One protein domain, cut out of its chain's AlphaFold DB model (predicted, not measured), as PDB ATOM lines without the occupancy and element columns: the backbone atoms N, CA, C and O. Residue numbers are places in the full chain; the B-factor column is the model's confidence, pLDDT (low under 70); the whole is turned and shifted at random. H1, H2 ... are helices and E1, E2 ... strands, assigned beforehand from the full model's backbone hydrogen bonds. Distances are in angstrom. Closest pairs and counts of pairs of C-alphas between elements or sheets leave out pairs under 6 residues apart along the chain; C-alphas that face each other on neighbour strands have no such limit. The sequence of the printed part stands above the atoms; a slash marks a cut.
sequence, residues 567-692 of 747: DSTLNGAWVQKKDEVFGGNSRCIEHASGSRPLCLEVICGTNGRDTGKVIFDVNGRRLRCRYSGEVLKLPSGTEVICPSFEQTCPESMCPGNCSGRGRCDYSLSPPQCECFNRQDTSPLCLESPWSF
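AT A GLANCE: This is residues 567 to 692 of the 747 residues of an uncharacterized protein of Thalassiosira oceanica (UniProt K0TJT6). With little regular structure, two lobes lie along one elongated axis: a strongly twisted antiparallel sheet, E1 E2 E3 E4, with hairpin E5 E6 near it, and a small hairpin, E7 E8, with H2; H1 lies between. The sheet is a meander, each strand the neighbour of the one before. Of 126 printed residues, 46 are in two helices and eight strands, class mixed, running E1 to E6, H1, H2, E7, E8. The whole is loose, radius of gyration of the C-alphas 17.6 A, spanning 54 by 28 by 25 A.

HOW THE PARTS SIT: E2, residues 598 to 605, forms hairpins with E1, residues 586 to 589, N 587 to O 600 2.9 A, and E3, residues 613 to 618, N 603 to O 615 2.8 A. H2, residues 655 to 660, has 0 of 2 O i to N i+4 pairs within hydrogen-bond range, but 3 of 3 O i to N i+3.

IN THESE COORDINATES: E2 spans 19.9 A from C-alpha 598 at (210.685, 183.931, 206.096). E8, residues 672 to 675, ends at (176.393, 185.080, 190.463).

THE WHOLE: The printed part has no cut and no long link. Residues 691 to 692 are under pLDDT 70.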
ATOM      1  N   ASP A 567     211.062 193.329 197.834       93.38
ATOM      2  CA  ASP A 567     212.266 194.090 197.484       93.38
ATOM      3  C   ASP A 567     213.431 193.165 197.100       93.38
ATOM      4  O   ASP A 567     214.226 192.723 197.931       93.38
ATOM      5  N   SER A 568     213.572 192.904 195.798       94.31
ATOM      6  CA  SER A 568     214.642 192.058 195.260       94.31
ATOM      7  C   SER A 568     216.065 192.573 195.524       94.31
ATOM      8  O   SER A 568     217.008 191.797 195.345       94.31
ATOM      9  N   THR A 569     216.251 193.818 195.982       91.62
ATOM     10  CA  THR A 569     217.575 194.333 196.383       91.62
ATOM     11  C   THR A 569     218.065 193.761 197.716       91.62
ATOM     12  O   THR A 569     219.245 193.884 198.027       91.62
ATOM     13  N   LEU A 570     217.200 193.076 198.477       92.88
ATOM     14  CA  LEU A 570     217.572 192.377 199.712       92.88
ATOM     15  C   LEU A 570     218.211 190.994 199.472       92.88
ATOM     16  O   LEU A 570     218.746 190.395 200.407       92.88
ATOM     17  N   ASN A 571     218.219 190.486 198.234       93.94
ATOM     18  CA  ASN A 571     218.971 189.273 197.900       93.94
ATOM     19  C   ASN A 571     220.485 189.534 198.010       93.94
ATOM     20  O   ASN A 571     221.018 190.447 197.386       93.94
ATOM     21  N   GLY A 572     221.183 188.705 198.784       90.69
ATOM     22  CA  GLY A 572     222.597 188.856 199.128       90.69
ATOM     23  C   GLY A 572     222.856 189.714 200.373       90.69
ATOM     24  O   GLY A 572     223.985 189.719 200.865       90.69
ATOM     25  N   ALA A 573     221.846 190.399 200.919       90.94
ATOM     26  CA  ALA A 573     221.996 191.178 202.146       90.94
ATOM     27  C   ALA A 573     222.162 190.265 203.374       90.94
ATOM     28  O   ALA A 573     221.596 189.175 203.442       90.94
ATOM     29  N   TRP A 574     222.880 190.738 204.399       90.25
ATOM     30  CA  TRP A 574     223.175 189.961 205.617       90.25
ATOM     31  C   TRP A 574     221.925 189.481 206.380       90.25
ATOM     32  O   TRP A 574     222.002 188.530 207.158       90.25
ATOM     33  N   VAL A 575     220.778 190.137 206.167       90.19
ATOM     34  CA  VAL A 575     219.485 189.774 206.763       90.19
ATOM     35  C   VAL A 575     218.900 188.487 206.171       90.19
ATOM     36  O   VAL A 575     218.093 187.841 206.845       90.19
ATOM     37  N   GLN A 576     219.281 188.120 204.937       93.62
ATOM     38  CA  GLN A 576     218.751 186.968 204.209       93.62
ATOM     39  C   GLN A 576     219.145 185.668 204.915       93.62
ATOM     40  O   GLN A 576     220.318 185.303 205.017       93.62
ATOM     41  N   LYS A 577     218.141 184.930 205.387       92.94
ATOM     42  CA  LYS A 577     218.297 183.570 205.893       92.94
ATOM     43  C   LYS A 577     218.398 182.588 204.724       92.94
ATOM     44  O   LYS A 577     217.966 182.845 203.603       92.94
ATOM     45  N   LYS A 578     218.946 181.407 205.007       92.75
ATOM     46  CA  LYS A 578     218.951 180.292 204.055       92.75
ATOM     47  C   LYS A 578     217.514 179.946 203.639       92.75
ATOM     48  O   LYS A 578     216.631 179.917 204.490       92.75
ATOM     49  N   ASP A 579     217.339 179.636 202.356       93.62
ATOM     50  CA  ASP A 579     216.067 179.390 201.655       93.62
ATOM     51  C   ASP A 579     215.179 180.622 201.398       93.62
ATOM     52  O   ASP A 579     214.212 180.486 200.651       93.62
ATOM     53  N   GLU A 580     215.492 181.807 201.933       95.31
ATOM     54  CA  GLU A 580     214.736 183.018 201.586       95.31
ATOM     55  C   GLU A 580     215.045 183.517 200.175       95.31
ATOM     56  O   GLU A 580     216.191 183.473 199.722       95.31
ATOM     57  N   VAL A 581     214.027 184.073 199.522       95.75
ATOM     58  CA  VAL A 581     214.115 184.767 198.232       95.75
ATOM     59  C   VAL A 581     213.294 186.051 198.330       95.75
ATOM     60  O   VAL A 581     212.209 186.051 198.911       95.75
ATOM     61  N   PHE A 582     213.813 187.141 197.763       96.25
ATOM     62  CA  PHE A 582     213.127 188.431 197.708       96.25
ATOM     63  C   PHE A 582     212.780 188.813 196.263       96.25
ATOM     64  O   PHE A 582     213.604 188.681 195.355       96.25
ATOM     65  N   GLY A 583     211.569 189.320 196.035       95.56
ATOM     66  CA  GLY A 583     211.065 189.722 194.718       95.56
ATOM     67  C   GLY A 583     209.538 189.693 194.651       95.56
ATOM     68  O   GLY A 583     208.898 189.185 195.563       95.56
ATOM     69  N   GLY A 584     208.932 190.211 193.577       93.19
ATOM     70  CA  GLY A 584     207.487 190.510 193.522       93.19
ATOM     71  C   GLY A 584     206.512 189.354 193.828       93.19
ATOM     72  O   GLY A 584     205.426 189.602 194.353       93.19
ATOM     73  N   ASN A 585     206.901 188.100 193.570       94.75
ATOM     74  CA  ASN A 585     206.106 186.903 193.899       94.75
ATOM     75  C   ASN A 585     206.337 186.381 195.328       94.75
ATOM     76  O   ASN A 585     205.681 185.434 195.759       94.75
ATOM     77  N   SER A 586     207.287 186.954 196.063       97.00
ATOM     78  CA  SER A 586     207.648 186.482 197.394       97.00
ATOM     79  C   SER A 586     206.713 187.054 198.447       97.00
ATOM     80  O   SER A 586     206.251 188.195 198.344       97.00
ATOM     81  N   ARG A 587     206.414 186.248 199.460       96.69
ATOM     82  CA  ARG A 587     205.548 186.611 200.582       96.69
ATOM     83  C   ARG A 587     206.229 186.264 201.894       96.69
ATOM     84  O   ARG A 587     207.056 185.356 201.952       96.69
ATOM     85  N   CYS A 588     205.855 186.989 202.934       96.81
ATOM     86  CA  CYS A 588     206.172 186.661 204.306       96.81
ATOM     87  C   CYS A 588     205.364 185.422 204.715       96.81
ATOM     88  O   CYS A 588     204.136 185.403 204.598       96.81
ATOM     89  N   ILE A 589     206.065 184.387 205.171       96.44
ATOM     90  CA  ILE A 589     205.520 183.096 205.588       96.44
ATOM     91  C   ILE A 589     205.953 182.814 207.027       96.44
ATOM     92  O   ILE A 589     207.145 182.830 207.348       96.44
ATOM     93  N   GLU A 590     204.974 182.524 207.881       94.44
ATOM     94  CA  GLU A 590     205.177 182.274 209.306       94.44
ATOM     95  C   GLU A 590     206.131 181.099 209.574       94.44
ATOM     96  O   GLU A 590     206.078 180.047 208.928       94.44
ATOM     97  N   HIS A 591     207.011 181.263 210.560       92.69
ATOM     98  CA  HIS A 591     207.992 180.248 210.943       92.69
ATOM     99  C   HIS A 591     207.481 179.453 212.151       92.69
ATOM    100  O   HIS A 591     207.116 180.031 213.167       92.69
ATOM    101  N   ALA A 592     207.515 178.120 212.082       90.50
ATOM    102  CA  ALA A 592     206.936 177.256 213.115       90.50
ATOM    103  C   ALA A 592     207.627 177.311 214.496       90.50
ATOM    104  O   ALA A 592     207.028 176.911 215.491       90.50
ATOM    105  N   SER A 593     208.898 177.728 214.568       82.44
ATOM    106  CA  SER A 593     209.730 177.595 215.779       82.44
ATOM    107  C   SER A 593     210.955 178.522 215.826       82.44
ATOM    108  O   SER A 593     211.870 178.302 216.621       82.44
ATOM    109  N   GLY A 594     211.027 179.533 214.954       80.94
ATOM    110  CA  GLY A 594     212.231 180.350 214.772       80.94
ATOM    111  C   GLY A 594     212.065 181.829 215.091       80.94
ATOM    112  O   GLY A 594     210.989 182.311 215.409       80.94
ATOM    113  N   SER A 595     213.171 182.566 214.973       84.62
ATOM    114  CA  SER A 595     213.285 183.953 215.453       84.62
ATOM    115  C   SER A 595     212.515 185.017 214.665       84.62
ATOM    116  O   SER A 595     212.418 186.141 215.139       84.62
ATOM    117  N   ARG A 596     212.064 184.708 213.445       92.81
ATOM    118  CA  ARG A 596     211.193 185.547 212.598       92.81
ATOM    119  C   ARG A 596     210.650 184.718 211.422       92.81
ATOM    120  O   ARG A 596     211.337 183.748 211.061       92.81
ATOM    121  N   PRO A 597     209.532 185.130 210.791       95.56
ATOM    122  CA  PRO A 597     209.046 184.622 209.504       95.56
ATOM    123  C   PRO A 597     210.103 184.648 208.398       95.56
ATOM    124  O   PRO A 597     211.145 185.292 208.553       95.56
ATOM    125  N   LEU A 598     209.828 183.965 207.285       96.06
ATOM    126  CA  LEU A 598     210.685 183.931 206.096       96.06
ATOM    127  C   LEU A 598     210.005 184.575 204.882       96.06
ATOM    128  O   LEU A 598     208.822 184.352 204.650       96.06
ATOM    129  N   CYS A 599     210.775 185.284 204.061       97.38
ATOM    130  CA  CYS A 599     210.370 185.671 202.712       97.38
ATOM    131  C   CYS A 599     210.616 184.513 201.733       97.38
ATOM    132  O   CYS A 599     211.765 184.151 201.482       97.38
ATOM    133  N   LEU A 600     209.549 183.913 201.196       97.62
ATOM    134  CA  LEU A 600     209.613 182.788 200.251       97.62
ATOM    135  C   LEU A 600     208.887 183.135 198.949       97.62
ATOM    136  O   LEU A 600     207.824 183.753 198.996       97.62
ATOM    137  N   GLU A 601     209.405 182.686 197.801       97.31
ATOM    138  CA  GLU A 601     208.695 182.800 196.521       97.31
ATOM    139  C   GLU A 601     207.433 181.924 196.532       97.31
ATOM    140  O   GLU A 601     207.504 180.710 196.753       97.31
ATOM    141  N   VAL A 602     206.272 182.542 196.289       96.81
ATOM    142  CA  VAL A 602     204.975 181.862 196.263       96.81
ATOM    143  C   VAL A 602     204.459 181.722 194.836       96.81
ATOM    144  O   VAL A 602     204.366 182.680 194.073       96.81
ATOM    145  N   ILE A 603     204.019 180.509 194.512       95.62
ATOM    146  CA  ILE A 603     203.229 180.188 193.331       95.62
ATOM    147  C   ILE A 603     201.801 179.883 193.791       95.62
ATOM    148  O   ILE A 603     201.549 178.901 194.494       95.62
ATOM    149  N   CYS A 604     200.853 180.709 193.351       95.00
ATOM    150  CA  CYS A 604     199.425 180.464 193.521       95.00
ATOM    151  C   CYS A 604     198.974 179.382 192.535       95.00
ATOM    152  O   CYS A 604     198.954 179.583 191.319       95.00
ATOM    153  N   GLY A 605     198.656 178.195 193.048       93.12
ATOM    154  CA  GLY A 605     198.253 177.065 192.227       93.12
ATOM    155  C   GLY A 605     196.867 177.274 191.616       93.12
ATOM    156  O   GLY A 605     195.858 177.281 192.316       93.12
ATOM    157  N   THR A 606     196.815 177.420 190.292       87.81
ATOM    158  CA  THR A 606     195.575 177.662 189.527       87.81
ATOM    159  C   THR A 606     195.102 176.447 188.729       87.81
ATOM    160  O   THR A 606     193.918 176.343 188.423       87.81
ATOM    161  N   ASN A 607     195.988 175.494 188.416       85.88
ATOM    162  CA  ASN A 607     195.719 174.426 187.447       85.88
ATOM    163  C   ASN A 607     195.980 173.000 187.975       85.88
ATOM    164  O   ASN A 607     196.946 172.732 188.694       85.88
ATOM    165  N   GLY A 608     195.150 172.049 187.533       88.75
ATOM    166  CA  GLY A 608     195.319 170.617 187.785       88.75
ATOM    167  C   GLY A 608     195.318 170.249 189.272       88.75
ATOM    168  O   GLY A 608     194.445 170.642 190.035       88.75
ATOM    169  N   ARG A 609     196.316 169.469 189.709       87.69
ATOM    170  CA  ARG A 609     196.439 169.022 191.114       87.69
ATOM    171  C   ARG A 609     196.842 170.134 192.099       87.69
ATOM    172  O   ARG A 609     196.870 169.880 193.310       87.69
ATOM    173  N   ASP A 610     197.185 171.308 191.570       90.44
ATOM    174  CA  ASP A 610     197.723 172.463 192.295       90.44
ATOM    175  C   ASP A 610     196.676 173.555 192.512       90.44
ATOM    176  O   ASP A 610     196.865 174.384 193.392       90.44
ATOM    177  N   THR A 611     195.566 173.517 191.768       91.38
ATOM    178  CA  THR A 611     194.407 174.403 191.926       91.38
ATOM    179  C   THR A 611     194.014 174.565 193.403       91.38
ATOM    180  O   THR A 611     193.815 173.571 194.107       91.38
ATOM    181  N   GLY A 612     193.965 175.820 193.865       91.56
ATOM    182  CA  GLY A 612     193.585 176.212 195.226       91.56
ATOM    183  C   GLY A 612     194.666 176.012 196.294       91.56
ATOM    184  O   GLY A 612     194.335 175.913 197.473       91.56
ATOM    185  N   LYS A 613     195.952 175.894 195.920       94.38
ATOM    186  CA  LYS A 613     197.048 175.612 196.871       94.38
ATOM    187  C   LYS A 613     198.189 176.610 196.779       94.38
ATOM    188  O   LYS A 613     198.619 176.994 195.693       94.38
ATOM    189  N   VAL A 614     198.723 176.957 197.947       96.38
ATOM    190  CA  VAL A 614     199.976 177.704 198.090       96.38
ATOM    191  C   VAL A 614     201.142 176.749 197.838       96.38
ATOM    192  O   VAL A 614     201.195 175.640 198.382       96.38
ATOM    193  N   ILE A 615     202.070 177.162 196.979       97.00
ATOM    194  CA  ILE A 615     203.286 176.415 196.660       97.00
ATOM    195  C   ILE A 615     204.477 177.340 196.879       97.00
ATOM    196  O   ILE A 615     204.531 178.409 196.286       97.00
ATOM    197  N   PHE A 616     205.440 176.916 197.689       97.50
ATOM    198  CA  PHE A 616     206.726 177.598 197.816       97.50
ATOM    199  C   PHE A 616     207.676 177.069 196.743       97.50
ATOM    200  O   PHE A 616     207.832 175.848 196.628       97.50
ATOM    201  N   ASP A 617     208.318 177.949 195.976       95.94
ATOM    202  CA  ASP A 617     209.472 177.572 195.155       95.94
ATOM    203  C   ASP A 617     210.752 177.937 195.910       95.94
ATOM    204  O   ASP A 617     210.997 179.094 196.241       95.94
ATOM    205  N   VAL A 618     211.548 176.926 196.261       94.75
ATOM    206  CA  VAL A 618     212.777 177.110 197.038       94.75
ATOM    207  C   VAL A 618     213.925 176.477 196.274       94.75
ATOM    208  O   VAL A 618     214.077 175.253 196.255       94.75
ATOM    209  N   ASN A 619     214.739 177.315 195.627       87.38
ATOM    210  CA  ASN A 619     215.855 176.896 194.771       87.38
ATOM    211  C   ASN A 619     215.428 175.904 193.661       87.38
ATOM    212  O   ASN A 619     216.104 174.905 193.414       87.38
ATOM    213  N   GLY A 620     214.275 176.143 193.020       87.69
ATOM    214  CA  GLY A 620     213.710 175.280 191.975       87.69
ATOM    215  C   GLY A 620     212.980 174.037 192.501       87.69
ATOM    216  O   GLY A 620     212.505 173.212 191.714       87.69
ATOM    217  N   ARG A 621     212.892 173.857 193.826       92.88
ATOM    218  CA  ARG A 621     212.126 172.780 194.459       92.88
ATOM    219  C   ARG A 621     210.784 173.311 194.950       92.88
ATOM    220  O   ARG A 621     210.708 174.005 195.959       92.88
ATOM    221  N   ARG A 622     209.713 172.849 194.304       94.88
ATOM    222  CA  ARG A 622     208.332 173.159 194.692       94.88
ATOM    223  C   ARG A 622     207.867 172.345 195.898       94.88
ATOM    224  O   ARG A 622     207.816 171.113 195.848       94.88
ATOM    225  N   LEU A 623     207.475 173.042 196.959       96.06
ATOM    226  CA  LEU A 623     206.870 172.501 198.175       96.06
ATOM    227  C   LEU A 623     205.409 172.956 198.231       96.06
ATOM    228  O   LEU A 623     205.130 174.145 198.179       96.06
ATOM    229  N   ARG A 624     204.468 172.012 198.285       95.88
ATOM    230  CA  ARG A 624     203.027 172.281 198.159       95.88
ATOM    231  C   ARG A 624     202.339 172.125 199.506       95.88
ATOM    232  O   ARG A 624     202.352 171.018 200.042       95.88
ATOM    233  N   CYS A 625     201.672 173.179 199.958       96.00
ATOM    234  CA  CYS A 625     200.763 173.132 201.095       96.00
ATOM    235  C   CYS A 625     199.514 172.301 200.763       96.00
ATOM    236  O   CYS A 625     198.924 172.427 199.686       96.00
ATOM    237  N   ARG A 626     199.118 171.422 201.684       92.94
ATOM    238  CA  ARG A 626     197.900 170.603 201.601       92.94
ATOM    239  C   ARG A 626     196.701 171.296 202.236       92.94
ATOM    240  O   ARG A 626     195.591 171.103 201.753       92.94
ATOM    241  N   TYR A 627     196.936 172.037 203.316       91.31
ATOM    242  CA  TYR A 627     195.948 172.792 204.086       91.31
ATOM    243  C   TYR A 627     196.647 173.913 204.880       91.31
ATOM    244  O   TYR A 627     197.850 173.834 205.140       91.31
ATOM    245  N   SER A 628     195.893 174.950 205.260       90.75
ATOM    246  CA  SER A 628     196.383 176.026 206.135       90.75
ATOM    247  C   SER A 628     196.769 175.465 207.507       90.75
ATOM    248  O   SER A 628     196.016 174.683 208.086       90.75
ATOM    249  N   GLY A 629     197.939 175.833 208.023       92.31
ATOM    250  CA  GLY A 629     198.498 175.300 209.268       92.31
ATOM    251  C   GLY A 629     199.368 174.043 209.119       92.31
ATOM    252  O   GLY A 629     199.952 173.609 210.111       92.31
ATOM    253  N   GLU A 630     199.510 173.451 207.923       96.00
ATOM    254  CA  GLU A 630     200.490 172.369 207.701       96.00
ATOM    255  C   GLU A 630     201.918 172.894 207.932       96.00
ATOM    256  O   GLU A 630     202.319 173.896 207.342       96.00
ATOM    257  N   VAL A 631     202.713 172.204 208.755       96.75
ATOM    258  CA  VAL A 631     204.136 172.532 208.929       96.75
ATOM    259  C   VAL A 631     204.956 171.834 207.843       96.75
ATOM    260  O   VAL A 631     205.004 170.603 207.782       96.75
ATOM    261  N   LEU A 632     205.627 172.616 206.994       96.19
ATOM    262  CA  LEU A 632     206.515 172.115 205.944       96.19
ATOM    263  C   LEU A 632     207.984 172.375 206.276       96.19
ATOM    264  O   LEU A 632     208.369 173.462 206.699       96.19
ATOM    265  N   LYS A 633     208.824 171.369 206.007       95.69
ATOM    266  CA  LYS A 633     210.277 171.444 206.176       95.69
ATOM    267  C   LYS A 633     210.962 171.824 204.861       95.69
ATOM    268  O   LYS A 633     210.903 171.075 203.882       95.69
ATOM    269  N   LEU A 634     211.612 172.983 204.853       95.06
ATOM    270  CA  LEU A 634     212.369 173.529 203.727       95.06
ATOM    271  C   LEU A 634     213.715 172.788 203.528       95.06
ATOM    272  O   LEU A 634     214.158 172.068 204.430       95.06
ATOM    273  N   PRO A 635     214.405 172.936 202.377       94.31
ATOM    274  CA  PRO A 635     215.692 172.280 202.101       94.31
ATOM    275  C   PRO A 635     216.811 172.582 203.114       94.31
ATOM    276  O   PRO A 635     217.697 171.752 203.316       94.31
ATOM    277  N   SER A 636     216.778 173.740 203.776       92.31
ATOM    278  CA  SER A 636     217.663 174.105 204.889       92.31
ATOM    279  C   SER A 636     217.450 173.287 206.159       92.31
ATOM    280  O   SER A 636     218.351 173.251 206.995       92.31
ATOM    281  N   GLY A 637     216.286 172.652 206.306       92.31
ATOM    282  CA  GLY A 637     215.801 172.075 207.556       92.31
ATOM    283  C   GLY A 637     214.884 173.006 208.358       92.31
ATOM    284  O   GLY A 637     214.298 172.535 209.330       92.31
ATOM    285  N   THR A 638     214.735 174.272 207.947       93.62
ATOM    286  CA  THR A 638     213.788 175.248 208.519       93.62
ATOM    287  C   THR A 638     212.346 174.768 208.371       93.62
ATOM    288  O   THR A 638     211.991 174.190 207.345       93.62
ATOM    289  N   GLU A 639     211.505 175.018 209.374       95.94
ATOM    290  CA  GLU A 639     210.093 174.618 209.388       95.94
ATOM    291  C   GLU A 639     209.178 175.846 209.354       95.94
ATOM    292  O   GLU A 639     209.249 176.715 210.227       95.94
ATOM    293  N   VAL A 640     208.327 175.915 208.331       95.81
ATOM    294  CA  VAL A 640     207.386 177.018 208.081       95.81
ATOM    295  C   VAL A 640     205.946 176.530 208.154       95.81
ATOM    296  O   VAL A 640     205.666 175.363 207.877       95.81
ATOM    297  N   ILE A 641     205.036 177.425 208.524       95.31
ATOM    298  CA  ILE A 641     203.602 177.159 208.596       95.31
ATOM    299  C   ILE A 641     202.977 177.561 207.258       95.31
ATOM    300  O   ILE A 641     203.104 178.701 206.816       95.31
ATOM    301  N   CYS A 642     202.290 176.626 206.609       95.19
ATOM    302  CA  CYS A 642     201.504 176.902 205.416       95.19
ATOM    303  C   CYS A 642     200.388 177.913 205.719       95.19
ATOM    304  O   CYS A 642     199.548 177.622 206.573       95.19
ATOM    305  N   PRO A 643     200.332 179.065 205.029       93.12
ATOM    306  CA  PRO A 643     199.237 180.009 205.193       93.12
ATOM    307  C   PRO A 643     197.971 179.507 204.483       93.12
ATOM    308  O   PRO A 643     197.998 178.532 203.725       93.12
ATOM    309  N   SER A 644     196.859 180.216 204.685       91.12
ATOM    310  CA  SER A 644     195.660 180.043 203.867       91.12
ATOM    311  C   SER A 644     195.926 180.444 202.409       91.12
ATOM    312  O   SER A 644     196.839 181.230 202.112       91.12
ATOM    313  N   PHE A 645     195.147 179.881 201.482       92.50
ATOM    314  CA  PHE A 645     195.234 180.258 200.069       92.50
ATOM    315  C   PHE A 645     194.672 181.666 199.880       92.50
ATOM    316  O   PHE A 645     195.279 182.497 199.217       92.50
ATOM    317  N   GLU A 646     193.570 181.933 200.566       90.50
ATOM    318  CA  GLU A 646     192.783 183.156 200.590       90.50
ATOM    319  C   GLU A 646     193.671 184.380 200.855       90.50
ATOM    320  O   GLU A 646     193.793 185.260 200.009       90.50
ATOM    321  N   GLN A 647     194.383 184.400 201.986       87.88
ATOM    322  CA  GLN A 647     195.202 185.549 202.393       87.88
ATOM    323  C   GLN A 647     196.533 185.670 201.627       87.88
ATOM    324  O   GLN A 647     197.206 186.691 201.725       87.88
ATOM    325  N   THR A 648     196.977 184.618 200.934       92.81
ATOM    326  CA  THR A 648     198.275 184.598 200.230       92.81
ATOM    327  C   THR A 648     198.117 184.843 198.727       92.81
ATOM    328  O   THR A 648     199.003 185.409 198.086       92.81
ATOM    329  N   CYS A 649     196.978 184.434 198.170       93.50
ATOM    330  CA  CYS A 649     196.627 184.473 196.755       93.50
ATOM    331  C   CYS A 649     195.254 185.146 196.521       93.50
ATOM    332  O   CYS A 649     194.443 184.591 195.774       93.50
ATOM    333  N   PRO A 650     194.968 186.325 197.118       91.44
ATOM    334  CA  PRO A 650     193.624 186.915 197.121       91.44
ATOM    335  C   PRO A 650     193.093 187.182 195.702       91.44
ATOM    336  O   PRO A 650     191.949 186.868 195.400       91.44
ATOM    337  N   GLU A 651     193.957 187.629 194.787       88.75
ATOM    338  CA  GLU A 651     193.621 187.886 193.375       88.75
ATOM    339  C   GLU A 651     193.321 186.616 192.544       88.75
ATOM    340  O   GLU A 651     192.968 186.701 191.370       88.75
ATOM    341  N   SER A 652     193.488 185.414 193.114       88.81
ATOM    342  CA  SER A 652     193.223 184.129 192.436       88.81
ATOM    343  C   SER A 652     191.837 183.543 192.731       88.81
ATOM    344  O   SER A 652     191.556 182.416 192.316       88.81
ATOM    345  N   MET A 653     190.981 184.266 193.456       90.19
ATOM    346  CA  MET A 653     189.645 183.818 193.848       90.19
ATOM    347  C   MET A 653     188.661 184.987 193.915       90.19
ATOM    348  O   MET A 653     189.076 186.116 194.138       90.19
ATOM    349  N   CYS A 654     187.369 184.702 193.716       92.50
ATOM    350  CA  CYS A 654     186.243 185.642 193.866       92.50
ATOM    351  C   CYS A 654     186.549 187.140 193.602       92.50
ATOM    352  O   CYS A 654     186.260 187.972 194.470       92.50
ATOM    353  N   PRO A 655     187.141 187.502 192.444       89.88
ATOM    354  CA  PRO A 655     187.751 188.815 192.266       89.88
ATOM    355  C   PRO A 655     186.737 189.946 192.474       89.88
ATOM    356  O   PRO A 655     185.544 189.796 192.185       89.88
ATOM    357  N   GLY A 656     187.204 191.059 193.049       92.19
ATOM    358  CA  GLY A 656     186.354 192.194 193.419       92.19
ATOM    359  C   GLY A 656     185.196 191.826 194.358       92.19
ATOM    360  O   GLY A 656     184.145 192.460 194.290       92.19
ATOM    361  N   ASN A 657     185.329 190.766 195.169       95.31
ATOM    362  CA  ASN A 657     184.260 190.207 196.010       95.31
ATOM    363  C   ASN A 657     182.930 190.002 195.246       95.31
ATOM    364  O   ASN A 657     181.841 190.259 195.770       95.31
ATOM    365  N   CYS A 658     183.021 189.545 193.990       95.31
ATOM    366  CA  CYS A 658     181.885 189.330 193.085       95.31
ATOM    367  C   CYS A 658     181.034 190.595 192.831       95.31
ATOM    368  O   CYS A 658     179.823 190.491 192.627       95.31
ATOM    369  N   SER A 659     181.644 191.785 192.909       94.19
ATOM    370  CA  SER A 659     181.005 193.112 192.793       94.19
ATOM    371  C   SER A 659     179.790 193.331 193.710       94.19
ATOM    372  O   SER A 659     178.919 194.129 193.385       94.19
ATOM    373  N   GLY A 660     179.643 192.552 194.789       93.94
ATOM    374  CA  GLY A 660     178.411 192.516 195.592       93.94
ATOM    375  C   GLY A 660     177.169 191.943 194.877       93.94
ATOM    376  O   GLY A 660     176.085 191.952 195.455       93.94
ATOM    377  N   ARG A 661     177.313 191.404 193.657       93.69
ATOM    378  CA  ARG A 661     176.244 190.857 192.789       93.69
ATOM    379  C   ARG A 661     176.235 189.320 192.707       93.69
ATOM    380  O   ARG A 661     175.556 188.710 191.876       93.69
ATOM    381  N   GLY A 662     177.024 188.679 193.557       93.69
ATOM    382  CA  GLY A 662     177.129 187.232 193.677       93.69
ATOM    383  C   GLY A 662     177.656 186.843 195.050       93.69
ATOM    384  O   GLY A 662     178.108 187.689 195.823       93.69
ATOM    385  N   ARG A 663     177.613 185.549 195.352       94.44
ATOM    386  CA  ARG A 663     178.212 184.966 196.552       94.44
ATOM    387  C   ARG A 663     179.563 184.354 196.199       94.44
ATOM    388  O   ARG A 663     179.650 183.587 195.250       94.44
ATOM    389  N   CYS A 664     180.596 184.619 196.986       95.06
ATOM    390  CA  CYS A 664     181.822 183.833 196.923       95.06
ATOM    391  C   CYS A 664     181.585 182.465 197.586       95.06
ATOM    392  O   CYS A 664     181.290 182.404 198.785       95.06
ATOM    393  N   ASP A 665     181.669 181.373 196.823       94.38
ATOM    394  CA  ASP A 665     181.561 180.019 197.365       94.38
ATOM    395  C   ASP A 665     182.930 179.470 197.779       94.38
ATOM    396  O   ASP A 665     183.696 178.935 196.975       94.38
ATOM    397  N   TYR A 666     183.196 179.572 199.079       92.81
ATOM    398  CA  TYR A 666     184.361 179.002 199.751       92.81
ATOM    399  C   TYR A 666     184.290 177.471 199.936       92.81
ATOM    400  O   TYR A 666     185.195 176.889 200.528       92.81
ATOM    401  N   SER A 667     183.239 176.790 199.450       91.44
ATOM    402  CA  SER A 667     183.238 175.321 199.339       91.44
ATOM    403  C   SER A 667     184.101 174.818 198.170       91.44
ATOM    404  O   SER A 667     184.529 173.659 198.155       91.44
ATOM    405  N   LEU A 668     184.400 175.702 197.211       90.62
ATOM    406  CA  LEU A 668     185.288 175.459 196.080       90.62
ATOM    407  C   LEU A 668     186.742 175.805 196.432       90.62
ATOM    408  O   LEU A 668     187.024 176.633 197.293       90.62
ATOM    409  N   SER A 669     187.686 175.178 195.728       87.50
ATOM    410  CA  SER A 669     189.121 175.416 195.896       87.50
ATOM    411  C   SER A 669     189.764 175.630 194.516       87.50
ATOM    412  O   SER A 669     189.856 174.662 193.756       87.50
ATOM    413  N   PRO A 670     190.176 176.865 194.154       90.38
ATOM    414  CA  PRO A 670     189.955 178.109 194.898       90.38
ATOM    415  C   PRO A 670     188.464 178.508 194.931       90.38
ATOM    416  O   PRO A 670     187.702 178.040 194.077       90.38
ATOM    417  N   PRO A 671     188.054 179.390 195.862       92.62
ATOM    418  CA  PRO A 671     186.708 179.958 195.897       92.62
ATOM    419  C   PRO A 671     186.324 180.683 194.596       92.62
ATOM    420  O   PRO A 671     187.155 181.339 193.959       92.62
ATOM    421  N   GLN A 672     185.054 180.581 194.192       92.69
ATOM    422  CA  GLN A 672     184.542 181.184 192.949       92.69
ATOM    423  C   GLN A 672     183.230 181.938 193.177       92.69
ATOM    424  O   GLN A 672     182.504 181.666 194.130       92.69
ATOM    425  N   CYS A 673     182.918 182.884 192.292       94.06
ATOM    426  CA  CYS A 673     181.671 183.640 192.361       94.06
ATOM    427  C   CYS A 673     180.479 182.838 191.820       94.06
ATOM    428  O   CYS A 673     180.410 182.538 190.630       94.06
ATOM    429  N   GLU A 674     179.499 182.576 192.680       94.06
ATOM    430  CA  GLU A 674     178.136 182.205 192.311       94.06
ATOM    431  C   GLU A 674     177.310 183.480 192.085       94.06
ATOM    432  O   GLU A 674     176.826 184.113 193.029       94.06
ATOM    433  N   CYS A 675     177.153 183.886 190.827       94.56
ATOM    434  CA  CYS A 675     176.393 185.080 190.463       94.56
ATOM    435  C   CYS A 675     174.895 184.944 190.802       94.56
ATOM    436  O   CYS A 675     174.300 183.876 190.617       94.56
ATOM    437  N   PHE A 676     174.260 186.015 191.305       91.69
ATOM    438  CA  PHE A 676     172.846 185.962 191.713       91.69
ATOM    439  C   PHE A 676     171.913 185.674 190.533       91.69
ATOM    440  O   PHE A 676     170.926 184.949 190.684       91.69
ATOM    441  N   ASN A 677     172.243 186.191 189.347       90.06
ATOM    442  CA  ASN A 677     171.678 185.703 188.102       90.06
ATOM    443  C   ASN A 677     172.495 184.488 187.634       90.06
ATOM    444  O   ASN A 677     173.630 184.625 187.201       90.06
ATOM    445  N   ARG A 678     171.905 183.288 187.646       88.38
ATOM    446  CA  ARG A 678     172.591 182.060 187.192       88.38
ATOM    447  C   ARG A 678     172.858 182.002 185.681       88.38
ATOM    448  O   ARG A 678     173.472 181.045 185.220       88.38
ATOM    449  N   GLN A 679     172.338 182.952 184.904       89.75
ATOM    450  CA  GLN A 679     172.651 183.111 183.482       89.75
ATOM    451  C   GLN A 679     173.808 184.096 183.247       89.75
ATOM    452  O   GLN A 679     174.328 184.141 182.136       89.75
ATOM    453  N   ASP A 680     174.211 184.862 184.265       89.69
ATOM    454  CA  ASP A 680     175.357 185.764 184.200       89.69
ATOM    455  C   ASP A 680     176.659 184.955 184.233       89.69
ATOM    456  O   ASP A 680     176.961 184.259 185.204       89.69
ATOM    457  N   THR A 681     177.417 185.036 183.142       86.12
ATOM    458  CA  THR A 681     178.755 184.444 183.000       86.12
ATOM    459  C   THR A 681     179.845 185.511 182.881       86.12
ATOM    460  O   THR A 681     180.984 185.202 182.518       86.12
ATOM    461  N   SER A 682     179.514 186.773 183.169       86.69
ATOM    462  CA  SER A 682     180.462 187.880 183.124       86.69
ATOM    463  C   SER A 682     181.489 187.786 184.264       86.69
ATOM    464  O   SER A 682     181.180 187.306 185.362       86.69
ATOM    465  N   PRO A 683     182.729 188.267 184.052       80.31
ATOM    466  CA  PRO A 683     183.676 188.447 185.145       80.31
ATOM    467  C   PRO A 683     183.064 189.322 186.244       80.31
ATOM    468  O   PRO A 683     182.418 190.324 185.946       80.31
ATOM    469  N   LEU A 684     183.309 188.970 187.509       89.25
ATOM    470  CA  LEU A 684     182.826 189.701 188.690       89.25
ATOM    471  C   LEU A 684     181.286 189.776 188.853       89.25
ATOM    472  O   LEU A 684     180.828 190.567 189.676       89.25
ATOM    473  N   CYS A 685     180.494 188.988 188.112       93.12
ATOM    474  CA  CYS A 685     179.021 188.999 188.147       93.12
ATOM    475  C   CYS A 685     178.370 190.353 187.783       93.12
ATOM    476  O   CYS A 685     177.373 190.756 188.380       93.12
ATOM    477  N   LEU A 686     178.940 191.096 186.830       88.25
ATOM    478  CA  LEU A 686     178.517 192.462 186.484       88.25
ATOM    479  C   LEU A 686     177.123 192.562 185.837       88.25
ATOM    480  O   LEU A 686     176.536 193.649 185.844       88.25
ATOM    481  N   GLU A 687     176.579 191.472 185.289       84.44
ATOM    482  CA  GLU A 687     175.239 191.433 184.675       84.44
ATOM    483  C   GLU A 687     174.139 190.982 185.661       84.44
ATOM    484  O   GLU A 687     172.946 191.058 185.355       84.44
ATOM    485  N   SER A 688     174.516 190.542 186.863       84.75
ATOM    486  CA  SER A 688     173.599 190.124 187.927       84.75
ATOM    487  C   SER A 688     172.957 191.308 188.656       84.75
ATOM    488  O   SER A 688     173.579 192.363 188.781       84.75
ATOM    489  N   PRO A 689     171.725 191.167 189.180       80.12
ATOM    490  CA  PRO A 689     171.087 192.211 189.982       80.12
ATOM    491  C   PRO A 689     171.831 192.452 191.305       80.12
ATOM    492  O   PRO A 689     172.516 191.569 191.815       80.12
ATOM    493  N   TRP A 690     171.641 193.640 191.876       72.31
ATOM    494  CA  TRP A 690     172.250 194.093 193.137       72.31
ATOM    495  C   TRP A 690     171.839 193.269 194.352       72.31
ATOM    496  O   TRP A 690     172.656 192.882 195.184       72.31
ATOM    497  N   SER A 691     170.551 192.947 194.421       66.00
ATOM    498  CA  SER A 691     170.000 192.026 195.399       66.00
ATOM    499  C   SER A 691     169.484 190.779 194.699       66.00
ATOM    500  O   SER A 691     168.705 190.865 193.746       66.00
ATOM    501  N   PHE A 692     169.800 189.609 195.248       50.50
ATOM    502  CA  PHE A 692     168.860 188.502 195.149       50.50
ATOM    503  C   PHE A 692     167.586 188.913 195.899       50.50
ATOM    504  O   PHE A 692     167.678 189.412 197.020       50.50
TER     505      PHE A 692